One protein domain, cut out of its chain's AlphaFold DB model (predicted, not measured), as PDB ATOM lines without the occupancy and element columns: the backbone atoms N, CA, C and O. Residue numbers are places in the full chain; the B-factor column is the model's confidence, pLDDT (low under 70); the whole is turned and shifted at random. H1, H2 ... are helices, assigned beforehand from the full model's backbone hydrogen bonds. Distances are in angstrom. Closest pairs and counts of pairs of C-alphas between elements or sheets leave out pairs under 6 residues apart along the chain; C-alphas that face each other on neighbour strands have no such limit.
ATOM      1  N   GLN A  42     -11.987 -33.707   7.465       93.50
ATOM      2  CA  GLN A  42     -10.910 -32.995   6.772       93.50
ATOM      3  C   GLN A  42     -11.431 -31.708   6.124       93.50
ATOM      4  O   GLN A  42     -10.781 -30.663   6.206       93.50
ATOM      5  N   GLY A  43     -12.622 -31.755   5.522       94.81
ATOM      6  CA  GLY A  43     -13.336 -30.579   5.028       94.81
ATOM      7  C   GLY A  43     -13.657 -29.587   6.143       94.81
ATOM      8  O   GLY A  43     -13.345 -28.402   6.008       94.81
ATOM      9  N   PHE A  44     -14.174 -30.067   7.280       93.25
ATOM     10  CA  PHE A  44     -14.403 -29.232   8.462       93.25
ATOM     11  C   PHE A  44     -13.116 -28.534   8.933       93.25
ATOM     12  O   PHE A  44     -13.099 -27.315   9.111       93.25
ATOM     13  N   ALA A  45     -12.008 -29.271   9.073       95.75
ATOM     14  CA  ALA A  45     -10.732 -28.706   9.509       95.75
ATOM     15  C   ALA A  45     -10.225 -27.600   8.564       95.75
ATOM     16  O   ALA A  45      -9.746 -26.562   9.027       95.75
ATOM     17  N   LYS A  46     -10.384 -27.774   7.244       96.50
ATOM     18  CA  LYS A  46     -10.062 -26.734   6.250       96.50
ATOM     19  C   LYS A  46     -10.930 -25.486   6.432       96.50
ATOM     20  O   LYS A  46     -10.394 -24.381   6.494       96.50
ATOM     21  N   GLN A  47     -12.243 -25.652   6.596       94.56
ATOM     22  CA  GLN A  47     -13.170 -24.535   6.821       94.56
ATOM     23  C   GLN A  47     -12.844 -23.762   8.103       94.56
ATOM     24  O   GLN A  47     -12.876 -22.530   8.109       94.56
ATOM     25  N   VAL A  48     -12.463 -24.457   9.181       95.00
ATOM     26  CA  VAL A  48     -12.020 -23.816  10.430       95.00
ATOM     27  C   VAL A  48     -10.831 -22.883  10.179       95.00
ATOM     28  O   VAL A  48     -10.832 -21.756  10.677       95.00
ATOM     29  N   GLN A  49      -9.848 -23.301   9.375       96.00
ATOM     30  CA  GLN A  49      -8.681 -22.474   9.035       96.00
ATOM     31  C   GLN A  49      -9.051 -21.244   8.194       96.00
ATOM     32  O   GLN A  49      -8.502 -20.157   8.393       96.00
ATOM     33  N   GLU A  50      -9.995 -21.380   7.264       94.69
ATOM     34  CA  GLU A  50     -10.493 -20.253   6.469       94.69
ATOM     35  C   GLU A  50     -11.241 -19.237   7.340       94.69
ATOM     36  O   GLU A  50     -10.953 -18.035   7.307       94.69
ATOM     37  N   VAL A  51     -12.155 -19.724   8.182       94.50
ATOM     38  CA  VAL A  51     -12.948 -18.894   9.094       94.50
ATOM     39  C   VAL A  51     -12.066 -18.239  10.156       94.50
ATOM     40  O   VAL A  51     -12.329 -17.095  10.525       94.50
ATOM     41  N   ALA A  52     -10.987 -18.885  10.612       95.69
ATOM     42  CA  ALA A  52     -10.045 -18.298  11.566       95.69
ATOM     43  C   ALA A  52      -9.485 -16.952  11.071       95.69
ATOM     44  O   ALA A  52      -9.476 -15.973  11.820       95.69
ATOM     45  N   LYS A  53      -9.124 -16.855   9.785       95.06
ATOM     46  CA  LYS A  53      -8.637 -15.604   9.175       95.06
ATOM     47  C   LYS A  53      -9.711 -14.513   9.164       95.06
ATOM     48  O   LYS A  53      -9.405 -13.339   9.364       95.06
ATOM     49  N   VAL A  54     -10.968 -14.887   8.921       94.44
ATOM     50  CA  VAL A  54     -12.105 -13.954   8.940       94.44
ATOM     51  C   VAL A  54     -12.393 -13.477  10.362       94.44
ATOM     52  O   VAL A  54     -12.628 -12.287  10.562       94.44
ATOM     53  N   ARG A  55     -12.346 -14.386  11.344       93.56
ATOM     54  CA  ARG A  55     -12.541 -14.072  12.764       93.56
ATOM     55  C   ARG A  55     -11.497 -13.088  13.251       93.56
ATOM     56  O   ARG A  55     -11.870 -12.113  13.882       93.56
ATOM     57  N   GLU A  56     -10.232 -13.303  12.909       95.69
ATOM     58  CA  GLU A  56      -9.162 -12.420  13.364       95.69
ATOM     59  C   GLU A  56      -9.302 -11.006  12.792       95.69
ATOM     60  O   GLU A  56      -9.222 -10.029  13.524       95.69
ATOM     61  N   LYS A  57      -9.655 -10.883  11.507       96.38
ATOM     62  CA  LYS A  57      -9.903  -9.580  10.866       96.38
ATOM     63  C   LYS A  57     -11.133  -8.837  11.395       96.38
ATOM     64  O   LYS A  57     -11.227  -7.629  11.210       96.38
ATOM     65  N   ARG A  58     -12.113  -9.553  11.953       95.25
ATOM     66  CA  ARG A  58     -13.391  -8.994  12.436       95.25
ATOM     67  C   ARG A  58     -13.492  -8.971  13.960       95.25
ATOM     68  O   ARG A  58     -14.542  -8.612  14.488       95.25
ATOM     69  N   ARG A  59     -12.435  -9.385  14.659       96.38
ATOM     70  CA  ARG A  59     -12.347  -9.310  16.112       96.38
ATOM     71  C   ARG A  59     -12.282  -7.841  16.507       96.38
ATOM     72  O   ARG A  59     -11.535  -7.070  15.911       96.38
ATOM     73  N   VAL A  60     -13.057  -7.477  17.517       96.31
ATOM     74  CA  VAL A  60     -13.067  -6.129  18.082       96.31
ATOM     75  C   VAL A  60     -12.522  -6.171  19.503       96.31
ATOM     76  O   VAL A  60     -12.682  -7.180  20.195       96.31
ATOM     77  N   SER A  61     -11.853  -5.101  19.926       97.62
ATOM     78  CA  SER A  61     -11.477  -4.927  21.332       97.62
ATOM     79  C   SER A  61     -12.701  -4.592  22.189       97.62
ATOM     80  O   SER A  61     -13.751  -4.216  21.666       97.62
ATOM     81  N   GLU A  62     -12.565  -4.682  23.511       96.19
ATOM     82  CA  GLU A  62     -13.626  -4.296  24.449       96.19
ATOM     83  C   GLU A  62     -14.057  -2.833  24.262       96.19
ATOM     84  O   GLU A  62     -15.242  -2.554  24.093       96.19
ATOM     85  N   ASP A  63     -13.104  -1.904  24.153       97.62
ATOM     86  CA  ASP A  63     -13.415  -0.491  23.908       97.62
ATOM     87  C   ASP A  63     -14.161  -0.272  22.584       97.62
ATOM     88  O   ASP A  63     -15.043   0.583  22.481       97.62
ATOM     89  N   GLN A  64     -13.796  -1.021  21.537       96.88
ATOM     90  CA  GLN A  64     -14.506  -0.976  20.258       96.88
ATOM     91  C   GLN A  64     -15.917  -1.540  20.402       96.88
ATOM     92  O   GLN A  64     -16.854  -0.931  19.893       96.88
ATOM     93  N   PHE A  65     -16.074  -2.648  21.126       95.56
ATOM     94  CA  PHE A  65     -17.371  -3.245  21.415       95.56
ATOM     95  C   PHE A  65     -18.285  -2.253  22.140       95.56
ATOM     96  O   PHE A  65     -19.376  -1.985  21.648       95.56
ATOM     97  N   ILE A  66     -17.819  -1.619  23.223       94.31
ATOM     98  CA  ILE A  66     -18.587  -0.613  23.976       94.31
ATOM     99  C   ILE A  66     -19.007   0.559  23.074       94.31
ATOM    100  O   ILE A  66     -20.138   1.033  23.155       94.31
ATOM    101  N   ARG A  67     -18.131   1.018  22.170       94.88
ATOM    102  CA  ARG A  67     -18.499   2.053  21.189       94.88
ATOM    103  C   ARG A  67     -19.554   1.569  20.195       94.88
ATOM    104  O   ARG A  67     -20.471   2.321  19.885       94.88
ATOM    105  N   MET A  68     -19.429   0.339  19.701       92.81
ATOM    106  CA  MET A  68     -20.337  -0.231  18.705       92.81
ATOM    107  C   MET A  68     -21.733  -0.498  19.264       92.81
ATOM    108  O   MET A  68     -22.702  -0.229  18.568       92.81
ATOM    109  N   ILE A  69     -21.859  -0.977  20.505       92.44
ATOM    110  CA  ILE A  69     -23.175  -1.257  21.108       92.44
ATOM    111  C   ILE A  69     -24.012   0.006  21.357       92.44
ATOM    112  O   ILE A  69     -25.214  -0.099  21.570       92.44
ATOM    113  N   ASN A  70     -23.392   1.190  21.319       89.75
ATOM    114  CA  ASN A  70     -24.105   2.466  21.397       89.75
ATOM    115  C   ASN A  70     -24.729   2.884  20.053       89.75
ATOM    116  O   ASN A  70     -25.545   3.805  20.030       89.75
ATOM    117  N   ASP A  71     -24.362   2.245  18.935       87.75
ATOM    118  CA  ASP A  71     -25.038   2.458  17.654       87.75
ATOM    119  C   ASP A  71     -26.420   1.779  17.696       87.75
ATOM    120  O   ASP A  71     -26.491   0.565  17.897       87.75
ATOM    121  N   PRO A  72     -27.531   2.503  17.459       84.50
ATOM    122  CA  PRO A  72     -28.876   1.922  17.468       84.50
ATOM    123  C   PRO A  72     -29.098   0.839  16.399       84.50
ATOM    124  O   PRO A  72     -30.099   0.128  16.443       84.50
ATOM    125  N   LYS A  73     -28.200   0.716  15.416       86.12
ATOM    126  CA  LYS A  73     -28.232  -0.334  14.389       86.12
ATOM    127  C   LYS A  73     -27.421  -1.571  14.774       86.12
ATOM    128  O   LYS A  73     -27.462  -2.562  14.042       86.12
ATOM    129  N   ALA A  74     -26.657  -1.525  15.865       89.44
ATOM    130  CA  ALA A  74     -25.887  -2.665  16.331       89.44
ATOM    131  C   ALA A  74     -26.801  -3.700  16.995       89.44
ATOM    132  O   ALA A  74     -27.667  -3.376  17.801       89.44
ATOM    133  N   ILE A  75     -26.575  -4.972  16.665       91.19
ATOM    134  CA  ILE A  75     -27.249  -6.111  17.290       91.19
ATOM    135  C   ILE A  75     -26.173  -6.966  17.948       91.19
ATOM    136  O   ILE A  75     -25.227  -7.402  17.285       91.19
ATOM    137  N   VAL A  76     -26.319  -7.208  19.249       93.12
ATOM    138  CA  VAL A  76     -25.430  -8.083  20.019       93.12
ATOM    139  C   VAL A  76     -26.083  -9.453  20.127       93.12
ATOM    140  O   VAL A  76     -27.218  -9.557  20.581       93.12
ATOM    141  N   LEU A  77     -25.369 -10.502  19.719       94.38
ATOM    142  CA  LEU A  77     -25.840 -11.883  19.821       94.38
ATOM    143  C   LEU A  77     -25.048 -12.627  20.898       94.38
ATOM    144  O   LEU A  77     -23.817 -12.653  20.842       94.38
ATOM    145  N   ASP A  78     -25.744 -13.259  21.841       95.75
ATOM    146  CA  ASP A  78     -25.138 -14.156  22.828       95.75
ATOM    147  C   ASP A  78     -25.356 -15.616  22.410       95.75
ATOM    148  O   ASP A  78     -26.482 -16.116  22.407       95.75
ATOM    149  N   ALA A  79     -24.254 -16.281  22.052       96.00
ATOM    150  CA  ALA A  79     -24.235 -17.647  21.533       96.00
ATOM    151  C   ALA A  79     -24.165 -18.741  22.611       96.00
ATOM    152  O   ALA A  79     -24.046 -19.927  22.287       96.00
ATOM    153  N   ARG A  80     -24.134 -18.356  23.895       95.88
ATOM    154  CA  ARG A  80     -23.986 -19.294  25.014       95.88
ATOM    155  C   ARG A  80     -25.284 -20.067  25.253       95.88
ATOM    156  O   ARG A  80     -26.295 -19.878  24.579       95.88
ATOM    157  N   SER A  81     -25.264 -20.982  26.216       95.81
ATOM    158  CA  SER A  81     -26.484 -21.674  26.631       95.81
ATOM    159  C   SER A  81     -27.502 -20.693  27.218       95.81
ATOM    160  O   SER A  81     -27.122 -19.702  27.844       95.81
ATOM    161  N   GLN A  82     -28.790 -21.018  27.072       96.00
ATOM    162  CA  GLN A  82     -29.896 -20.223  27.618       96.00
ATOM    163  C   GLN A  82     -29.683 -19.910  29.103       96.00
ATOM    164  O   GLN A  82     -29.709 -18.758  29.513       96.00
ATOM    165  N   ARG A  83     -29.331 -20.931  29.897       97.25
ATOM    166  CA  ARG A  83     -29.054 -20.776  31.330       97.25
ATOM    167  C   ARG A  83     -28.006 -19.696  31.620       97.25
ATOM    168  O   ARG A  83     -28.161 -18.950  32.576       97.25
ATOM    169  N   MET A  84     -26.922 -19.625  30.845       97.44
ATOM    170  CA  MET A  84     -25.866 -18.628  31.073       97.44
ATOM    171  C   MET A  84     -26.295 -17.226  30.652       97.44
ATOM    172  O   MET A  84     -25.903 -16.259  31.300       97.44
ATOM    173  N   TYR A  85     -27.090 -17.131  29.587       97.50
ATOM    174  CA  TYR A  85     -27.698 -15.881  29.160       97.50
ATOM    175  C   TYR A  85     -28.642 -15.336  30.238       97.50
ATOM    176  O   TYR A  85     -28.494 -14.190  30.657       97.50
ATOM    177  N   ASP A  86     -29.534 -16.177  30.763       97.12
ATOM    178  CA  ASP A  86     -30.506 -15.796  31.795       97.12
ATOM    179  C   ASP A  86     -29.831 -15.352  33.100       97.12
ATOM    180  O   ASP A  86     -30.324 -14.457  33.782       97.12
ATOM    181  N   LEU A  87     -28.685 -15.958  33.441       97.75
ATOM    182  CA  LEU A  87     -27.902 -15.583  34.619       97.75
ATOM    183  C   LEU A  87     -27.282 -14.189  34.484       97.75
ATOM    184  O   LEU A  87     -27.357 -13.392  35.416       97.75
ATOM    185  N   LEU A  88     -26.615 -13.916  33.359       97.19
ATOM    186  CA  LEU A  88     -25.986 -12.625  33.090       97.19
ATOM    187  C   LEU A  88     -25.667 -12.488  31.603       97.19
ATOM    188  O   LEU A  88     -24.896 -13.274  31.044       97.19
ATOM    189  N   HIS A  89     -26.165 -11.420  30.995       96.62
ATOM    190  CA  HIS A  89     -25.868 -11.046  29.617       96.62
ATOM    191  C   HIS A  89     -25.724  -9.527  29.488       96.62
ATOM    192  O   HIS A  89     -26.116  -8.759  30.369       96.62
ATOM    193  N   VAL A  90     -25.141  -9.087  28.372       93.81
ATOM    194  CA  VAL A  90     -25.063  -7.662  28.031       93.81
ATOM    195  C   VAL A  90     -26.476  -7.142  27.775       93.81
ATOM    196  O   VAL A  90     -27.227  -7.739  27.008       93.81
ATOM    197  N   LYS A  91     -26.840  -6.017  28.395       90.88
ATOM    198  CA  LYS A  91     -28.171  -5.416  28.244       90.88
ATOM    199  C   LYS A  91     -28.500  -5.180  26.764       90.88
ATOM    200  O   LYS A  91     -27.742  -4.515  26.066       90.88
ATOM    201  N   GLY A  92     -29.645  -5.692  26.314       90.06
ATOM    202  CA  GLY A  92     -30.104  -5.556  24.927       90.06
ATOM    203  C   GLY A  92     -29.491  -6.559  23.945       90.06
ATOM    204  O   GLY A  92     -29.804  -6.496  22.759       90.06
ATOM    205  N   ALA A  93     -28.648  -7.488  24.410       93.88
ATOM    206  CA  ALA A  93     -28.270  -8.641  23.603       93.88
ATOM    207  C   ALA A  93     -29.493  -9.515  23.296       93.88
ATOM    208  O   ALA A  93     -30.486  -9.494  24.018       93.88
ATOM    209  N   VAL A  94     -29.405 -10.286  22.218       94.12
ATOM    210  CA  VAL A  94     -30.390 -11.295  21.836       94.12
ATOM    211  C   VAL A  94     -29.738 -12.663  21.961       94.12
ATOM    212  O   VAL A  94     -28.630 -12.886  21.464       94.12
ATOM    213  N   HIS A  95     -30.421 -13.581  22.634       95.88
ATOM    214  CA  HIS A  95     -29.961 -14.956  22.760       95.88
ATOM    215  C   HIS A  95     -30.286 -15.766  21.505       95.88
ATOM    216  O   HIS A  95     -31.403 -15.721  20.993       95.88
ATOM    217  N   ILE A  96     -29.301 -16.519  21.023       95.00
ATOM    218  CA  ILE A  96     -29.482 -17.583  20.034       95.00
ATOM    219  C   ILE A  96     -28.355 -18.589  20.243       95.00
ATOM    220  O   ILE A  96     -27.184 -18.232  20.156       95.00
ATOM    221  N   SER A  97     -28.681 -19.846  20.539       94.00
ATOM    222  CA  SER A  97     -27.652 -20.850  20.814       94.00
ATOM    223  C   SER A  97     -26.783 -21.102  19.572       94.00
ATOM    224  O   SER A  97     -27.271 -21.043  18.443       94.00
ATOM    225  N   LEU A  98     -25.486 -21.389  19.753       91.12
ATOM    226  CA  LEU A  98     -24.590 -21.663  18.620       91.12
ATOM    227  C   LEU A  98     -25.097 -22.789  17.684       91.12
ATOM    228  O   LEU A  98     -25.008 -22.601  16.471       91.12
ATOM    229  N   PRO A  99     -25.645 -23.918  18.180       91.12
ATOM    230  CA  PRO A  99     -26.264 -24.933  17.320       91.12
ATOM    231  C   PRO A  99     -27.443 -24.425  16.479       91.12
ATOM    232  O   PRO A  99     -27.635 -24.898  15.362       91.12
ATOM    233  N   ASP A 100     -28.195 -23.447  16.989       89.88
ATOM    234  CA  ASP A 100     -29.392 -22.910  16.332       89.88
ATOM    235  C   ASP A 100     -29.087 -21.728  15.391       89.88
ATOM    236  O   ASP A 100     -29.985 -21.243  14.697       89.88
ATOM    237  N   MET A 101     -27.829 -21.257  15.323       89.50
ATOM    238  CA  MET A 101     -27.379 -20.152  14.457       89.50
ATOM    239  C   MET A 101     -27.365 -20.527  12.962       89.50
ATOM    240  O   MET A 101     -26.322 -20.586  12.306       89.50
ATOM    241  N   THR A 102     -28.550 -20.740  12.399       89.31
ATOM    242  CA  THR A 102     -28.787 -20.999  10.973       89.31
ATOM    243  C   THR A 102     -28.939 -19.699  10.177       89.31
ATOM    244  O   THR A 102     -29.133 -18.613  10.730       89.31
ATOM    245  N   ALA A 103     -28.845 -19.782   8.845       85.75
ATOM    246  CA  ALA A 103     -29.022 -18.614   7.980       85.75
ATOM    247  C   ALA A 103     -30.458 -18.064   8.037       85.75
ATOM    248  O   ALA A 103     -30.661 -16.860   7.857       85.75
ATOM    249  N   GLU A 104     -31.422 -18.948   8.283       85.56
ATOM    250  CA  GLU A 104     -32.845 -18.684   8.453       85.56
ATOM    251  C   GLU A 104     -33.109 -18.007   9.798       85.56
ATOM    252  O   GLU A 104     -33.652 -16.909   9.816       85.56
ATOM    253  N   ALA A 105     -32.623 -18.565  10.911       87.50
ATOM    254  CA  ALA A 105     -32.791 -17.940  12.225       87.50
ATOM    255  C   ALA A 105     -32.147 -16.540  12.276       87.50
ATOM    256  O   ALA A 105     -32.742 -15.568  12.743       87.50
ATOM    257  N   LEU A 106     -30.946 -16.387  11.703       88.81
ATOM    258  CA  LEU A 106     -30.283 -15.082  11.607       88.81
ATOM    259  C   LEU A 106     -30.999 -14.109  10.659       88.81
ATOM    260  O   LEU A 106     -30.806 -12.902  10.779       88.81
ATOM    261  N   ALA A 107     -31.798 -14.599   9.707       86.56
ATOM    262  CA  ALA A 107     -32.606 -13.757   8.834       86.56
ATOM    263  C   ALA A 107     -33.689 -13.004   9.589       86.56
ATOM    264  O   ALA A 107     -33.926 -11.829   9.317       86.56
ATOM    265  N   GLU A 108     -34.362 -13.732  10.474       85.75
ATOM    266  CA  GLU A 108     -35.475 -13.239  11.270       85.75
ATOM    267  C   GLU A 108     -34.962 -12.238  12.303       85.75
ATOM    268  O   GLU A 108     -35.557 -11.179  12.491       85.75
ATOM    269  N   LEU A 109     -33.796 -12.524  12.894       84.75
ATOM    270  CA  LEU A 109     -33.148 -11.655  13.876       84.75
ATOM    271  C   LEU A 109     -32.453 -10.429  13.264       84.75
ATOM    272  O   LEU A 109     -32.360  -9.390  13.914       84.75
ATOM    273  N   ILE A 110     -31.933 -10.529  12.034       83.94
ATOM    274  CA  ILE A 110     -31.153  -9.467  11.375       83.94
ATOM    275  C   ILE A 110     -31.801  -9.108  10.023       83.94
ATOM    276  O   ILE A 110     -31.268  -9.453   8.959       83.94
ATOM    277  N   PRO A 111     -32.931  -8.376  10.027       65.06
ATOM    278  CA  PRO A 111     -33.756  -8.168   8.833       65.06
ATOM    279  C   PRO A 111     -33.065  -7.375   7.712       65.06
ATOM    280  O   PRO A 111     -33.437  -7.488   6.547       65.06
ATOM    281  N   THR A 112     -32.028  -6.589   8.019       67.75
ATOM    282  CA  THR A 112     -31.309  -5.763   7.033       67.75
ATOM    283  C   THR A 112     -30.140  -6.481   6.354       67.75
ATOM    284  O   THR A 112     -29.572  -5.965   5.386       67.75
ATOM    285  N   LYS A 113     -29.755  -7.679   6.816       62.53
ATOM    286  CA  LYS A 113     -28.600  -8.401   6.274       62.53
ATOM    287  C   LYS A 113     -29.005  -9.224   5.053       62.53
ATOM    288  O   LYS A 113     -29.480 -10.353   5.161       62.53
ATOM    289  N   ARG A 114     -28.782  -8.665   3.862       51.00
ATOM    290  CA  ARG A 114     -28.982  -9.368   2.587       51.00
ATOM    291  C   ARG A 114     -27.865 -10.393   2.367       51.00
ATOM    292  O   ARG A 114     -26.703 -10.025   2.214       51.00
TER     293      ARG A 114
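AT A GLANCE: This is residues 42 to 114 of the 178 residues of the protein "Rhodanese domain-containing protein" of Bremerella alba (UniProt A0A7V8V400). One long helix, H1, sticks out as a free arm from a loose body, where three short helices, H2, H3 and H4, are spread around two long loop stretches that pair briefly with each other. The printed part has 73 residues, with four named helices in the order H1 H2 H3 H4 and no named strand; the class is all helix. The whole is loose, with a radius of gyration of the C-alphas of 14.2 A and spans of 39 by 28 by 26 A.

IN THESE COORDINATES: H1, residues 42 to 58, is 24.8 A long, from C-alpha 42 at (-10.910, -32.995, 6.772). H2 is residues 62 to 69, 10.6 A; H3 is residues 82 to 87, 8.6 A; H4 is residues 103 to 109, 10.0 A, ending at C-alpha 109 at (-33.148, -11.655, 13.876).

HOW THE PARTS SIT: Residues 42 to 59, of which 42 to 58 belong to H1, stand free. H1 touches no helix, and H2, H3 and H4 are also apart from one another. Residues 77 to 78 pair with residues 94 to 95, parallel. Each O i to N i+4 pair is within hydrogen-bond range in H2, H3 and H4, and 11 of 13 in H1.

THE WHOLE: The C-alphas of Gln 42 and Pro 72, the two farthest apart, are 40.7 A apart. The printed part has no cut. The links H2 to H3 and H3 to H4 are long; H1 to H2 is tight. Residues 111 to 114 have pLDDT under 70.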